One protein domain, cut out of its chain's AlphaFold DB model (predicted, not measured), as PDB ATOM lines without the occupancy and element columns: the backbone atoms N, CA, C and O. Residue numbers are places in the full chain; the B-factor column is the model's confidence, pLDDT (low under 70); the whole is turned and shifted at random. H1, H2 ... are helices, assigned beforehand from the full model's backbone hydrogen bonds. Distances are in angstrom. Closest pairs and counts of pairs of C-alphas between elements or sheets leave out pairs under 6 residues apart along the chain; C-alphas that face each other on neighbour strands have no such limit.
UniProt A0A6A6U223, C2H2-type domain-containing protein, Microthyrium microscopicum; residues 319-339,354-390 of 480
ATOM      1  N   ARG A 319      42.259   5.268  96.665       83.81
ATOM      2  CA  ARG A 319      43.509   5.156  95.882       83.81
ATOM      3  C   ARG A 319      44.507   6.282  96.193       83.81
ATOM      4  O   ARG A 319      45.712   6.034  96.188       83.81
ATOM      5  N   ILE A 320      44.038   7.499  96.478       85.00
ATOM      6  CA  ILE A 320      44.880   8.622  96.931       85.00
ATOM      7  C   ILE A 320      45.397   8.363  98.355       85.00
ATOM      8  O   ILE A 320      46.585   8.543  98.612       85.00
ATOM      9  N   GLN A 321      44.547   7.875  99.258       78.50
ATOM     10  CA  GLN A 321      44.899   7.553 100.641       78.50
ATOM     11  C   GLN A 321      45.914   6.404 100.719       78.50
ATOM     12  O   GLN A 321      46.935   6.553 101.382       78.50
ATOM     13  N   ARG A 322      45.738   5.320  99.945       80.88
ATOM     14  CA  ARG A 322      46.750   4.254  99.806       80.88
ATOM     15  C   ARG A 322      48.100   4.786  99.311       80.88
ATOM     16  O   ARG A 322      49.134   4.358  99.812       80.88
ATOM     17  N   LYS A 323      48.113   5.746  98.374       84.12
ATOM     18  CA  LYS A 323      49.353   6.412  97.926       84.12
ATOM     19  C   LYS A 323      49.989   7.283  99.016       84.12
ATOM     20  O   LYS A 323      51.209   7.273  99.133       84.12
ATOM     21  N   ARG A 324      49.193   8.005  99.816       75.62
ATOM     22  CA  ARG A 324      49.687   8.778 100.975       75.62
ATOM     23  C   ARG A 324      50.319   7.857 102.022       75.62
ATOM     24  O   ARG A 324      51.471   8.074 102.374       75.62
ATOM     25  N   ILE A 325      49.620   6.789 102.412       77.75
ATOM     26  CA  ILE A 325      50.097   5.798 103.392       77.75
ATOM     27  C   ILE A 325      51.368   5.095 102.897       77.75
ATOM     28  O   ILE A 325      52.323   4.975 103.660       77.75
ATOM     29  N   LYS A 326      51.426   4.677 101.621       82.62
ATOM     30  CA  LYS A 326      52.653   4.098 101.047       82.62
ATOM     31  C   LYS A 326      53.824   5.087 101.135       82.62
ATOM     32  O   LYS A 326      54.860   4.713 101.673       82.62
ATOM     33  N   LYS A 327      53.630   6.353 100.739       77.00
ATOM     34  CA  LYS A 327      54.682   7.377 100.847       77.00
ATOM     35  C   LYS A 327      55.095   7.668 102.297       77.00
ATOM     36  O   LYS A 327      56.270   7.883 102.562       77.00
ATOM     37  N   GLN A 328      54.160   7.661 103.247       70.25
ATOM     38  CA  GLN A 328      54.489   7.819 104.669       70.25
ATOM     39  C   GLN A 328      55.367   6.665 105.172       70.25
ATOM     40  O   GLN A 328      56.357   6.927 105.848       70.25
ATOM     41  N   LYS A 329      55.077   5.416 104.780       74.19
ATOM     42  CA  LYS A 329      55.921   4.255 105.115       74.19
ATOM     43  C   LYS A 329      57.295   4.296 104.432       74.19
ATOM     44  O   LYS A 329      58.285   3.959 105.068       74.19
ATOM     45  N   GLU A 330      57.373   4.750 103.180       72.38
ATOM     46  CA  GLU A 330      58.643   4.964 102.462       72.38
ATOM     47  C   GLU A 330      59.513   6.027 103.163       72.38
ATOM     48  O   GLU A 330      60.685   5.783 103.444       72.38
ATOM     49  N   ASN A 331      58.921   7.169 103.535       60.66
ATOM     50  CA  ASN A 331      59.593   8.203 104.328       60.66
ATOM     51  C   ASN A 331      60.057   7.669 105.702       60.66
ATOM     52  O   ASN A 331      61.167   7.968 106.134       60.66
ATOM     53  N   GLN A 332      59.216   6.887 106.390       63.75
ATOM     54  CA  GLN A 332      59.508   6.314 107.709       63.75
ATOM     55  C   GLN A 332      60.665   5.304 107.657       63.75
ATOM     56  O   GLN A 332      61.529   5.321 108.530       63.75
ATOM     57  N   ALA A 333      60.712   4.456 106.625       68.56
ATOM     58  CA  ALA A 333      61.817   3.525 106.413       68.56
ATOM     59  C   ALA A 333      63.139   4.276 106.187       68.56
ATOM     60  O   ALA A 333      64.115   4.011 106.884       68.56
ATOM     61  N   SER A 334      63.149   5.278 105.299       65.12
ATOM     62  CA  SER A 334      64.366   6.048 105.000       65.12
ATOM     63  C   SER A 334      64.839   6.929 106.170       65.12
ATOM     64  O   SER A 334      66.030   7.223 106.276       65.12
ATOM     65  N   LEU A 335      63.943   7.320 107.087       59.44
ATOM     66  CA  LEU A 335      64.306   7.949 108.364       59.44
ATOM     67  C   LEU A 335      65.059   6.966 109.280       59.44
ATOM     68  O   LEU A 335      66.129   7.301 109.781       59.44
ATOM     69  N   LEU A 336      64.511   5.762 109.481       61.31
ATOM     70  CA  LEU A 336      65.073   4.734 110.371       61.31
ATOM     71  C   LEU A 336      66.398   4.148 109.857       61.31
ATOM     72  O   LEU A 336      67.257   3.783 110.656       61.31
ATOM     73  N   GLU A 337      66.561   4.078 108.538       64.25
ATOM     74  CA  GLU A 337      67.782   3.647 107.848       64.25
ATOM     75  C   GLU A 337      68.957   4.611 108.076       64.25
ATOM     76  O   GLU A 337      70.085   4.183 108.303       64.25
ATOM     77  N   HIS A 338      68.691   5.921 108.061       50.81
ATOM     78  CA  HIS A 338      69.729   6.954 108.127       50.81
ATOM     79  C   HIS A 338      69.959   7.556 109.517       50.81
ATOM     80  O   HIS A 338      70.966   8.233 109.720       50.81
ATOM     81  N   HIS A 339      69.042   7.339 110.459       53.84
ATOM     82  CA  HIS A 339      69.154   7.818 111.834       53.84
ATOM     83  C   HIS A 339      68.826   6.692 112.833       53.84
ATOM     84  O   HIS A 339      67.759   6.707 113.461       53.84
ATOM     85  N   PRO A 354      62.973  14.128 106.271       59.47
ATOM     86  CA  PRO A 354      64.267  14.059 105.605       59.47
ATOM     87  C   PRO A 354      64.179  13.129 104.377       59.47
ATOM     88  O   PRO A 354      63.261  12.322 104.257       59.47
ATOM     89  N   LYS A 355      65.101  13.193 103.415       57.06
ATOM     90  CA  LYS A 355      66.204  14.155 103.250       57.06
ATOM     91  C   LYS A 355      65.846  15.187 102.174       57.06
ATOM     92  O   LYS A 355      65.071  14.901 101.262       57.06
ATOM     93  N   ARG A 356      66.435  16.384 102.247       66.06
ATOM     94  CA  ARG A 356      66.475  17.310 101.104       66.06
ATOM     95  C   ARG A 356      67.817  17.114 100.402       66.06
ATOM     96  O   ARG A 356      68.839  17.096 101.072       66.06
ATOM     97  N   HIS A 357      67.803  16.949  99.086       77.62
ATOM     98  CA  HIS A 357      69.013  16.856  98.272       77.62
ATOM     99  C   HIS A 357      69.545  18.271  98.056       77.62
ATOM    100  O   HIS A 357      68.825  19.104  97.503       77.62
ATOM    101  N   GLU A 358      70.741  18.561  98.544       82.19
ATOM    102  CA  GLU A 358      71.307  19.908  98.552       82.19
ATOM    103  C   GLU A 358      72.256  20.141  97.377       82.19
ATOM    104  O   GLU A 358      72.766  19.195  96.782       82.19
ATOM    105  N   CYS A 359      72.431  21.406  96.999       82.62
ATOM    106  CA  CYS A 359      73.404  21.815  96.004       82.62
ATOM    107  C   CYS A 359      74.646  22.371  96.690       82.62
ATOM    108  O   CYS A 359      74.681  23.540  97.075       82.62
ATOM    109  N   ASP A 360      75.669  21.529  96.751       81.62
ATOM    110  CA  ASP A 360      76.965  21.847  97.352       81.62
ATOM    111  C   ASP A 360      77.920  22.526  96.344       81.62
ATOM    112  O   ASP A 360      79.105  22.696  96.615       81.62
ATOM    113  N   PHE A 361      77.417  22.923  95.165       81.31
ATOM    114  CA  PHE A 361      78.209  23.599  94.138       81.31
ATOM    115  C   PHE A 361      78.606  25.009  94.594       81.31
ATOM    116  O   PHE A 361      77.742  25.848  94.870       81.31
ATOM    117  N   THR A 362      79.912  25.261  94.624       80.62
ATOM    118  CA  THR A 362      80.527  26.575  94.827       80.62
ATOM    119  C   THR A 362      80.632  27.322  93.503       80.62
ATOM    120  O   THR A 362      81.282  26.855  92.569       80.62
ATOM    121  N   THR A 363      80.031  28.505  93.444       78.19
ATOM    122  CA  THR A 363      80.176  29.456  92.332       78.19
ATOM    123  C   THR A 363      81.628  29.953  92.246       78.19
ATOM    124  O   THR A 363      82.357  29.896  93.239       78.19
ATOM    125  N   SER A 364      82.054  30.483  91.091       72.38
ATOM    126  CA  SER A 364      83.380  31.110  90.889       72.38
ATOM    127  C   SER A 364      83.756  32.123  91.970       72.38
ATOM    128  O   SER A 364      84.928  32.278  92.305       72.38
ATOM    129  N   ASP A 365      82.741  32.781  92.522       78.12
ATOM    130  CA  ASP A 365      82.862  33.915  93.432       78.12
ATOM    131  C   ASP A 365      82.954  33.463  94.908       78.12
ATOM    132  O   ASP A 365      83.026  34.285  95.816       78.12
ATOM    133  N   GLY A 366      82.960  32.143  95.151       76.50
ATOM    134  CA  GLY A 366      83.029  31.501  96.469       76.50
ATOM    135  C   GLY A 366      81.674  31.068  97.044       76.50
ATOM    136  O   GLY A 366      81.633  30.227  97.942       76.50
ATOM    137  N   ASP A 367      80.562  31.581  96.511       80.19
ATOM    138  CA  ASP A 367      79.218  31.325  97.041       80.19
ATOM    139  C   ASP A 367      78.734  29.884  96.802       80.19
ATOM    140  O   ASP A 367      78.506  29.456  95.663       80.19
ATOM    141  N   ILE A 368      78.506  29.149  97.898       79.38
ATOM    142  CA  ILE A 368      77.849  27.831  97.908       79.38
ATOM    143  C   ILE A 368      76.369  28.008  97.569       79.38
ATOM    144  O   ILE A 368      75.652  28.770  98.219       79.38
ATOM    145  N   CYS A 369      75.867  27.268  96.580       83.81
ATOM    146  CA  CYS A 369      74.523  27.512  96.069       83.81
ATOM    147  C   CYS A 369      73.386  27.124  97.040       83.81
ATOM    148  O   CYS A 369      72.312  27.726  96.987       83.81
ATOM    149  N   GLY A 370      73.575  26.108  97.893       80.69
ATOM    150  CA  GLY A 370      72.705  25.776  99.040       80.69
ATOM    151  C   GLY A 370      71.245  25.413  98.715       80.69
ATOM    152  O   GLY A 370      70.391  25.341  99.601       80.69
ATOM    153  N   LYS A 371      70.900  25.216  97.436       80.19
ATOM    154  CA  LYS A 371      69.516  24.979  96.990       80.19
ATOM    155  C   LYS A 371      69.077  23.554  97.341       80.19
ATOM    156  O   LYS A 371      69.657  22.580  96.870       80.19
ATOM    157  N   LYS A 372      68.020  23.435  98.153       83.44
ATOM    158  CA  LYS A 372      67.531  22.166  98.725       83.44
ATOM    159  C   LYS A 372      66.300  21.627  97.971       83.44
ATOM    160  O   LYS A 372      65.241  22.256  97.973       83.44
ATOM    161  N   PHE A 373      66.396  20.431  97.389       81.56
ATOM    162  CA  PHE A 373      65.377  19.788  96.543       81.56
ATOM    163  C   PHE A 373      64.748  18.546  97.197       81.56
ATOM    164  O   PHE A 373      65.381  17.843  97.975       81.56
ATOM    165  N   GLN A 374      63.502  18.213  96.837       79.19
ATOM    166  CA  GLN A 374      62.804  17.012  97.348       79.19
ATOM    167  C   GLN A 374      62.973  15.740  96.485       79.19
ATOM    168  O   GLN A 374      62.280  14.755  96.730       79.19
ATOM    169  N   ARG A 375      63.808  15.757  95.433       78.62
ATOM    170  CA  ARG A 375      64.135  14.578  94.598       78.62
ATOM    171  C   ARG A 375      65.522  14.726  93.973       78.62
ATOM    172  O   ARG A 375      65.825  15.823  93.503       78.62
ATOM    173  N   VAL A 376      66.265  13.623  93.850       78.06
ATOM    174  CA  VAL A 376      67.552  13.543  93.121       78.06
ATOM    175  C   VAL A 376      67.436  14.107  91.700       78.06
ATOM    176  O   VAL A 376      68.244  14.936  91.310       78.06
ATOM    177  N   GLU A 377      66.383  13.746  90.956       79.06
ATOM    178  CA  GLU A 377      66.099  14.235  89.590       79.06
ATOM    179  C   GLU A 377      66.144  15.773  89.474       79.06
ATOM    180  O   GLU A 377      66.655  16.323  88.499       79.06
ATOM    181  N   HIS A 378      65.636  16.485  90.489       80.19
ATOM    182  CA  HIS A 378      65.614  17.950  90.488       80.19
ATOM    183  C   HIS A 378      66.939  18.565  90.935       80.19
ATOM    184  O   HIS A 378      67.181  19.713  90.581       80.19
ATOM    185  N   LEU A 379      67.782  17.808  91.651       82.75
ATOM    186  CA  LEU A 379      69.165  18.186  91.930       82.75
ATOM    187  C   LEU A 379      70.062  17.939  90.704       82.75
ATOM    188  O   LEU A 379      70.743  18.870  90.295       82.75
ATOM    189  N   LYS A 380      70.012  16.758  90.059       79.56
ATOM    190  CA  LYS A 380      70.788  16.447  88.833       79.56
ATOM    191  C   LYS A 380      70.550  17.535  87.774       79.56
ATOM    192  O   LYS A 380      71.481  18.227  87.390       79.56
ATOM    193  N   ARG A 381      69.276  17.841  87.485       73.88
ATOM    194  CA  ARG A 381      68.860  18.932  86.575       73.88
ATOM    195  C   ARG A 381      69.206  20.357  87.048       73.88
ATOM    196  O   ARG A 381      69.049  21.317  86.299       73.88
ATOM    197  N   HIS A 382      69.586  20.541  88.310       81.62
ATOM    198  CA  HIS A 382      70.090  21.819  88.808       81.62
ATOM    199  C   HIS A 382      71.619  21.912  88.669       81.62
ATOM    200  O   HIS A 382      72.123  23.011  88.445       81.62
ATOM    201  N   MET A 383      72.359  20.798  88.686       75.94
ATOM    202  CA  MET A 383      73.786  20.819  88.335       75.94
ATOM    203  C   MET A 383      73.976  21.285  86.882       75.94
ATOM    204  O   MET A 383      74.854  22.101  86.622       75.94
ATOM    205  N   ASP A 384      73.054  20.926  85.979       74.38
ATOM    206  CA  ASP A 384      72.979  21.443  84.597       74.38
ATOM    207  C   ASP A 384      72.863  22.983  84.498       74.38
ATOM    208  O   ASP A 384      73.067  23.557  83.427       74.38
ATOM    209  N   THR A 385      72.483  23.674  85.585       74.44
ATOM    210  CA  THR A 385      72.456  25.150  85.622       74.44
ATOM    211  C   THR A 385      73.776  25.774  86.071       74.44
ATOM    212  O   THR A 385      73.979  26.962  85.842       74.44
ATOM    213  N   HIS A 386      74.671  24.970  86.653       75.94
ATOM    214  CA  HIS A 386      76.008  25.361  87.103       75.94
ATOM    215  C   HIS A 386      77.097  25.016  86.092       75.94
ATOM    216  O   HIS A 386      78.008  25.810  85.896       75.94
ATOM    217  N   SER A 387      76.978  23.882  85.393       67.38
ATOM    218  CA  SER A 387      77.904  23.520  84.310       67.38
ATOM    219  C   SER A 387      77.807  24.441  83.090       67.38
ATOM    220  O   SER A 387      78.703  24.443  82.259       67.38
ATOM    221  N   GLY A 388      76.729  25.223  82.950       62.62
ATOM    222  CA  GLY A 388      76.583  26.276  81.936       62.62
ATOM    223  C   GLY A 388      76.386  25.806  80.485       62.62
ATOM    224  O   GLY A 388      75.764  26.517  79.704       62.62
ATOM    225  N   GLU A 389      76.850  24.613  80.119       59.09
ATOM    226  CA  GLU A 389      77.101  24.229  78.721       59.09
ATOM    227  C   GLU A 389      75.874  23.729  77.933       59.09
ATOM    228  O   GLU A 389      75.861  23.786  76.703       59.09
ATOM    229  N   ILE A 390      74.796  23.282  78.593       61.09
ATOM    230  CA  ILE A 390      73.647  22.661  77.903       61.09
ATOM    231  C   ILE A 390      72.509  23.667  77.659       61.09
ATOM    232  O   ILE A 390      71.467  23.659  78.325       61.09
TER     233      ILE A 390
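This is residues 319 to 339 and 354 to 390 of the 480 residues of the protein "C2H2-type domain-containing protein" of Microthyrium microscopicum (UniProt A0A6A6U223). A lone straight helix, H1, stands off at one end, and beyond it a long loop, residues 354 to 375, runs out to about Asp 365 and folds back, with the short helix H2 lying alongside the folded loop. Of H1, residues 319 to 330 stick out free of the rest. The printed part has 58 residues with two named helices, H1 then H2, and no named strand; the class is all helix, though only 28 residues, under half, are in named elements. The whole is flat and only just extended, close to loose, with a radius of gyration of the C-alphas of 15.7 A and spans of 46 by 27 by 12 A.

H1, residues 319 to 338, comes first. Its residues 319 to 330 stand free: no C-alpha 8 or more residues away along the chain is within 10 A of theirs. H2, residues 376 to 383, is apart from H1, with no C-alpha of the one within 8 A of the other. In both helices every O i to N i+4 pair is within hydrogen-bond range.

H1 has 20 residues and measures 29.0 A from C-alpha 319 at (43.509, 5.156, 95.882) to C-alpha 338 at (69.729, 6.954, 108.127). Residues 354 to 375 hold no named element. H2 has 8 residues, 10.7 A from first to last C-alpha, and ends with C-alpha 383 at (73.786, 20.819, 88.335).

The C-alphas of Arg 319 and Asp 365, the two farthest apart, are 48.8 A apart. Residues 340 to 353 are not printed, and C-alphas 339 and 354 are 10.1 A apart across this cut, which the link from H1 to H2 crosses. Mean pLDDT of the printed part is 74.1; residues 331 to 339, 354 to 356 and 387 to 390 are under 70.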